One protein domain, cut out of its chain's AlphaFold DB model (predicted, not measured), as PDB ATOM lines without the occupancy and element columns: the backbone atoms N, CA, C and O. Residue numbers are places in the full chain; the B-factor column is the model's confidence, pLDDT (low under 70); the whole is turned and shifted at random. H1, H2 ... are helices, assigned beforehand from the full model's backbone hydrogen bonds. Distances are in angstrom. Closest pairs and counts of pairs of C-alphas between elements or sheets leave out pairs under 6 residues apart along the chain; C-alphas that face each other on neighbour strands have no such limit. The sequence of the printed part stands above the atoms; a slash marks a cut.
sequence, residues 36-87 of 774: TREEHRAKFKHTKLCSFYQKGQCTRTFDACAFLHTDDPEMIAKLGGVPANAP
ATOM      1  N   THR A  36     146.640 149.150   4.816       82.25
ATOM      2  CA  THR A  36     145.739 147.986   4.944       82.25
ATOM      3  C   THR A  36     144.642 147.969   3.873       82.25
ATOM      4  O   THR A  36     144.285 146.901   3.371       82.25
ATOM      5  N   ARG A  37     144.143 149.135   3.437       74.56
ATOM      6  CA  ARG A  37     143.186 149.243   2.321       74.56
ATOM      7  C   ARG A  37     143.813 148.887   0.972       74.56
ATOM      8  O   ARG A  37     143.167 148.199   0.176       74.56
ATOM      9  N   GLU A  38     145.035 149.331   0.695       74.81
ATOM     10  CA  GLU A  38     145.727 149.007  -0.556       74.81
ATOM     11  C   GLU A  38     146.207 147.547  -0.569       74.81
ATOM     12  O   GLU A  38     146.092 146.872  -1.591       74.81
ATOM     13  N   GLU A  39     146.595 146.997   0.585       78.25
ATOM     14  CA  GLU A  39     146.887 145.572   0.757       78.25
ATOM     15  C   GLU A  39     145.629 144.702   0.561       78.25
ATOM     16  O   GLU A  39     145.680 143.694  -0.143       78.25
ATOM     17  N   HIS A  40     144.461 145.105   1.080       70.75
ATOM     18  CA  HIS A  40     143.188 144.437   0.767       70.75
ATOM     19  C   HIS A  40     142.856 144.513  -0.732       70.75
ATOM     20  O   HIS A  40     142.448 143.515  -1.330       70.75
ATOM     21  N   ARG A  41     143.078 145.662  -1.383       70.31
ATOM     22  CA  ARG A  41     142.925 145.786  -2.844       70.31
ATOM     23  C   ARG A  41     143.901 144.889  -3.604       70.31
ATOM     24  O   ARG A  41     143.515 144.361  -4.642       70.31
ATOM     25  N   ALA A  42     145.125 144.700  -3.117       69.88
ATOM     26  CA  ALA A  42     146.088 143.759  -3.685       69.88
ATOM     27  C   ALA A  42     145.637 142.299  -3.508       69.88
ATOM     28  O   ALA A  42     145.664 141.544  -4.474       69.88
ATOM     29  N   LYS A  43     145.133 141.928  -2.321       70.69
ATOM     30  CA  LYS A  43     144.640 140.576  -1.988       70.69
ATOM     31  C   LYS A  43     143.395 140.146  -2.782       70.69
ATOM     32  O   LYS A  43     143.207 138.952  -2.992       70.69
ATOM     33  N   PHE A  44     142.545 141.082  -3.227       69.69
ATOM     34  CA  PHE A  44     141.345 140.759  -4.023       69.69
ATOM     35  C   PHE A  44     141.536 140.825  -5.547       69.69
ATOM     36  O   PHE A  44     140.802 140.143  -6.276       69.69
ATOM     37  N   LYS A  45     142.520 141.590  -6.047       71.75
ATOM     38  CA  LYS A  45     142.985 141.475  -7.442       71.75
ATOM     39  C   LYS A  45     143.468 140.033  -7.671       71.75
ATOM     40  O   LYS A  45     144.037 139.414  -6.780       71.75
ATOM     41  N   HIS A  46     143.210 139.479  -8.856       86.00
ATOM     42  CA  HIS A  46     143.661 138.132  -9.249       86.00
ATOM     43  C   HIS A  46     143.034 136.937  -8.482       86.00
ATOM     44  O   HIS A  46     143.501 135.811  -8.605       86.00
ATOM     45  N   THR A  47     141.910 137.116  -7.780       90.81
ATOM     46  CA  THR A  47     141.159 135.997  -7.150       90.81
ATOM     47  C   THR A  47     140.451 135.054  -8.138       90.81
ATOM     48  O   THR A  47     139.894 134.035  -7.734       90.81
ATOM     49  N   LYS A  48     140.435 135.380  -9.438       96.38
ATOM     50  CA  LYS A  48     139.825 134.582 -10.515       96.38
ATOM     51  C   LYS A  48     140.705 134.605 -11.759       96.38
ATOM     52  O   LYS A  48     141.264 135.651 -12.082       96.38
ATOM     53  N   LEU A  49     140.777 133.480 -12.469       97.19
ATOM     54  CA  LEU A  49     141.537 133.314 -13.714       97.19
ATOM     55  C   LEU A  49     141.001 134.213 -14.840       97.19
ATOM     56  O   LEU A  49     139.792 134.403 -14.989       97.19
ATOM     57  N   CYS A  50     141.900 134.743 -15.667       96.88
ATOM     58  CA  CYS A  50     141.539 135.542 -16.831       96.88
ATOM     59  C   CYS A  50     141.102 134.646 -17.999       96.88
ATOM     60  O   CYS A  50     141.925 134.042 -18.689       96.88
ATOM     61  N   SER A  51     139.800 134.620 -18.285       96.06
ATOM     62  CA  SER A  51     139.218 133.828 -19.381       96.06
ATOM     63  C   SER A  51     139.649 134.267 -20.789       96.06
ATOM     64  O   SER A  51     139.475 133.512 -21.745       96.06
ATOM     65  N   PHE A  52     140.224 135.468 -20.932       97.19
ATOM     66  CA  PHE A  52     140.895 135.908 -22.159       97.19
ATOM     67  C   PHE A  52     142.357 135.445 -22.216       97.19
ATOM     68  O   PHE A  52     142.852 135.156 -23.301       97.19
ATOM     69  N   TYR A  53     143.046 135.328 -21.076       97.56
ATOM     70  CA  TYR A  53     144.418 134.812 -21.014       97.56
ATOM     71  C   TYR A  53     144.459 133.324 -21.366       97.56
ATOM     72  O   TYR A  53     145.182 132.940 -22.278       97.56
ATOM     73  N   GLN A  54     143.542 132.532 -20.792       96.06
ATOM     74  CA  GLN A  54     143.309 131.118 -21.137       96.06
ATOM     75  C   GLN A  54     142.994 130.864 -22.628       96.06
ATOM     76  O   GLN A  54     142.970 129.717 -23.065       96.06
ATOM     77  N   LYS A  55     142.722 131.917 -23.412       96.31
ATOM     78  CA  LYS A  55     142.442 131.866 -24.856       96.31
ATOM     79  C   LYS A  55     143.530 132.526 -25.715       96.31
ATOM     80  O   LYS A  55     143.335 132.652 -26.920       96.31
ATOM     81  N   GLY A  56     144.621 133.017 -25.121       96.31
ATOM     82  CA  GLY A  56     145.644 133.808 -25.820       96.31
ATOM     83  C   GLY A  56     145.152 135.171 -26.335       96.31
ATOM     84  O   GLY A  56     145.743 135.734 -27.250       96.31
ATOM     85  N   GLN A  57     144.051 135.695 -25.784       97.81
ATOM     86  CA  GLN A  57     143.346 136.898 -26.256       97.81
ATOM     87  C   GLN A  57     143.432 138.096 -25.296       97.81
ATOM     88  O   GLN A  57     142.889 139.159 -25.601       97.81
ATOM     89  N   CYS A  58     144.072 137.965 -24.128       97.25
ATOM     90  CA  CYS A  58     144.200 139.100 -23.213       97.25
ATOM     91  C   CYS A  58     145.258 140.092 -23.715       97.25
ATOM     92  O   CYS A  58     146.445 139.784 -23.745       97.25
ATOM     93  N   THR A  59     144.827 141.303 -24.065       97.12
ATOM     94  CA  THR A  59     145.697 142.406 -24.509       97.12
ATOM     95  C   THR A  59     146.274 143.239 -23.360       97.12
ATOM     96  O   THR A  59     146.997 144.203 -23.604       97.12
ATOM     97  N   ARG A  60     145.949 142.903 -22.106       96.81
ATOM     98  CA  ARG A  60     146.480 143.573 -20.912       96.81
ATOM     99  C   ARG A  60     147.771 142.897 -20.463       96.81
ATOM    100  O   ARG A  60     147.874 141.672 -20.513       96.81
ATOM    101  N   THR A  61     148.724 143.685 -19.972       94.00
ATOM    102  CA  THR A  61     149.876 143.155 -19.231       94.00
ATOM    103  C   THR A  61     149.410 142.436 -17.963       94.00
ATOM    104  O   THR A  61     148.305 142.686 -17.474       94.00
ATOM    105  N   PHE A  62     150.262 141.548 -17.445       90.44
ATOM    106  CA  PHE A  62     150.015 140.735 -16.248       90.44
ATOM    107  C   PHE A  62     149.443 141.576 -15.092       90.44
ATOM    108  O   PHE A  62     148.341 141.312 -14.622       90.44
ATOM    109  N   ASP A  63     150.122 142.671 -14.744       92.44
ATOM    110  CA  ASP A  63     149.783 143.548 -13.610       92.44
ATOM    111  C   ASP A  63     148.602 144.504 -13.876       92.44
ATOM    112  O   ASP A  63     148.065 145.114 -12.952       92.44
ATOM    113  N   ALA A  64     148.187 144.662 -15.141       94.50
ATOM    114  CA  ALA A  64     147.069 145.524 -15.545       94.50
ATOM    115  C   ALA A  64     145.751 144.752 -15.749       94.50
ATOM    116  O   ALA A  64     144.699 145.344 -16.045       94.50
ATOM    117  N   CYS A  65     145.781 143.425 -15.627       95.50
ATOM    118  CA  CYS A  65     144.583 142.605 -15.660       95.50
ATOM    119  C   CYS A  65     143.957 142.509 -14.264       95.50
ATOM    120  O   CYS A  65     144.630 142.222 -13.289       95.50
ATOM    121  N   ALA A  66     142.638 142.688 -14.149       96.38
ATOM    122  CA  ALA A  66     141.947 142.477 -12.869       96.38
ATOM    123  C   ALA A  66     141.859 140.985 -12.467       96.38
ATOM    124  O   ALA A  66     141.485 140.655 -11.341       96.38
ATOM    125  N   PHE A  67     142.190 140.091 -13.402       97.31
ATOM    126  CA  PHE A  67     142.069 138.642 -13.312       97.31
ATOM    127  C   PHE A  67     143.446 137.991 -13.450       97.31
ATOM    128  O   PHE A  67     144.268 138.449 -14.240       97.31
ATOM    129  N   LEU A  68     143.674 136.896 -12.726       97.06
ATOM    130  CA  LEU A  68     144.949 136.187 -12.693       97.06
ATOM    131  C   LEU A  68     145.334 135.678 -14.082       97.06
ATOM    132  O   LEU A  68     144.583 134.934 -14.719       97.06
ATOM    133  N   HIS A  69     146.526 136.055 -14.526       97.31
ATOM    134  CA  HIS A  69     147.230 135.376 -15.602       97.31
ATOM    135  C   HIS A  69     148.084 134.284 -14.952       97.31
ATOM    136  O   HIS A  69     148.952 134.584 -14.140       97.31
ATOM    137  N   THR A  70     147.801 133.019 -15.245       95.69
ATOM    138  CA  THR A  70     148.666 131.894 -14.881       95.69
ATOM    139  C   THR A  70     148.383 130.717 -15.805       95.69
ATOM    140  O   THR A  70     147.225 130.481 -16.157       95.69
ATOM    141  N   ASP A  71     149.443 130.007 -16.180       95.38
ATOM    142  CA  ASP A  71     149.407 128.754 -16.944       95.38
ATOM    143  C   ASP A  71     149.679 127.526 -16.051       95.38
ATOM    144  O   ASP A  71     149.672 126.394 -16.531       95.38
ATOM    145  N   ASP A  72     149.906 127.743 -14.750       95.81
ATOM    146  CA  ASP A  72     150.128 126.692 -13.755       95.81
ATOM    147  C   ASP A  72     148.868 125.807 -13.613       95.81
ATOM    148  O   ASP A  72     147.813 126.305 -13.194       95.81
ATOM    149  N   PRO A  73     148.946 124.500 -13.939       92.94
ATOM    150  CA  PRO A  73     147.795 123.608 -13.911       92.94
ATOM    151  C   PRO A  73     147.222 123.399 -12.503       92.94
ATOM    152  O   PRO A  73     146.018 123.166 -12.389       92.94
ATOM    153  N   GLU A  74     148.021 123.513 -11.435       94.94
ATOM    154  CA  GLU A  74     147.541 123.346 -10.058       94.94
ATOM    155  C   GLU A  74     146.709 124.555  -9.622       94.94
ATOM    156  O   GLU A  74     145.590 124.406  -9.125       94.94
ATOM    157  N   MET A  75     147.206 125.767  -9.892       93.81
ATOM    158  CA  MET A  75     146.461 127.015  -9.687       93.81
ATOM    159  C   MET A  75     145.195 127.078 -10.551       93.81
ATOM    160  O   MET A  75     144.151 127.544 -10.087       93.81
ATOM    161  N   ILE A  76     145.257 126.576 -11.789       94.94
ATOM    162  CA  ILE A  76     144.098 126.492 -12.682       94.94
ATOM    163  C   ILE A  76     143.045 125.528 -12.121       94.94
ATOM    164  O   ILE A  76     141.882 125.918 -12.006       94.94
ATOM    165  N   ALA A  77     143.436 124.317 -11.711       93.19
ATOM    166  CA  ALA A  77     142.525 123.335 -11.123       93.19
ATOM    167  C   ALA A  77     141.904 123.838  -9.807       93.19
ATOM    168  O   ALA A  77     140.687 123.768  -9.628       93.19
ATOM    169  N   LYS A  78     142.714 124.428  -8.919       95.81
ATOM    170  CA  LYS A  78     142.284 124.981  -7.622       95.81
ATOM    171  C   LYS A  78     141.282 126.136  -7.749       95.81
ATOM    172  O   LYS A  78     140.474 126.340  -6.849       95.81
ATOM    173  N   LEU A  79     141.314 126.873  -8.862       94.12
ATOM    174  CA  LEU A  79     140.372 127.953  -9.181       94.12
ATOM    175  C   LEU A  79     139.257 127.525 -10.162       94.12
ATOM    176  O   LEU A  79     138.528 128.380 -10.666       94.12
ATOM    177  N   GLY A  80     139.104 126.222 -10.435       89.94
ATOM    178  CA  GLY A  80     138.035 125.674 -11.282       89.94
ATOM    179  C   GLY A  80     138.149 126.022 -12.772       89.94
ATOM    180  O   GLY A  80     137.146 126.032 -13.484       89.94
ATOM    181  N   GLY A  81     139.350 126.357 -13.246       83.31
ATOM    182  CA  GLY A  81     139.620 126.655 -14.649       83.31
ATOM    183  C   GLY A  81     139.919 125.415 -15.494       83.31
ATOM    184  O   GLY A  81     140.268 124.352 -14.991       83.31
ATOM    185  N   VAL A  82     139.847 125.591 -16.814       78.44
ATOM    186  CA  VAL A  82     140.360 124.632 -17.801       78.44
ATOM    187  C   VAL A  82     141.737 125.128 -18.271       78.44
ATOM    188  O   VAL A  82     141.865 126.327 -18.542       78.44
ATOM    189  N   PRO A  83     142.776 124.275 -18.360       76.31
ATOM    190  CA  PRO A  83     144.099 124.703 -18.813       76.31
ATOM    191  C   PRO A  83     144.084 125.121 -20.287       76.31
ATOM    192  O   PRO A  83     143.407 124.501 -21.104       76.31
ATOM    193  N   ALA A  84     144.872 126.141 -20.643       68.56
ATOM    194  CA  ALA A  84     144.904 126.714 -21.997       68.56
ATOM    195  C   ALA A  84     145.315 125.705 -23.093       68.56
ATOM    196  O   ALA A  84     144.930 125.851 -24.250       68.56
ATOM    197  N   ASN A  85     146.049 124.651 -22.713       63.81
ATOM    198  CA  ASN A  85     146.457 123.551 -23.592       63.81
ATOM    199  C   ASN A  85     145.413 122.421 -23.719       63.81
ATOM    200  O   ASN A  85     145.671 121.435 -24.409       63.81
ATOM    201  N   ALA A  86     144.243 122.525 -23.078       57.66
ATOM    202  CA  ALA A  86     143.149 121.592 -23.338       57.66
ATOM    203  C   ALA A  86     142.682 121.752 -24.800       57.66
ATOM    204  O   ALA A  86     142.356 122.872 -25.210       57.66
ATOM    205  N   PRO A  87     142.623 120.674 -25.607       49.50
ATOM    206  CA  PRO A  87     142.204 120.782 -26.999       49.50
ATOM    207  C   PRO A  87     140.772 121.321 -27.063       49.50
ATOM    208  O   PRO A  87     139.848 120.714 -26.523       49.50
TER     209      PRO A  87
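What this domain is: This is residues 36 to 87 of the 774 residues of the protein "Zf-CCCH domain protein, putative" of Rhizoctonia solani AG-3 Rhs1AP (UniProt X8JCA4). This domain has little regular structure: a small body of mostly looping chain, with H2 as a short helix at one edge and the helix H1 as an arm, whose residues 36 to 43 stick out and add to the length. The printed part has 52 residues with two named helices, H1 then H2, holding 15 of them, and no named strand; the class is all helix. It is only just compact, close to loose, with a radius of gyration of the C-alphas of 11.8 A, and flat, spanning 42 by 24 by 12 A.

How they stand to each other: H1, residues 36 to 44, is the longest helix, and its residues 36 to 43 stand free. H2, residues 73 to 78, is apart from H1. In H1 and H2 every O i to N i+4 pair is within hydrogen-bond range.

Where its parts are: H1 measures 12.3 A from C-alpha 36 at (145.739, 147.986, 4.944) to C-alpha 44. H2 measures 8.5 A and ends with C-alpha 78 at (142.284, 124.981, -7.622).

The domain as a whole: The C-alphas farthest apart, Thr 36 and Pro 87, are 42.1 A apart. The printed part has no cut. The link from H1 to H2 is long, 28 residues. Residues 42, 44 and 84 to 87 have pLDDT under 70.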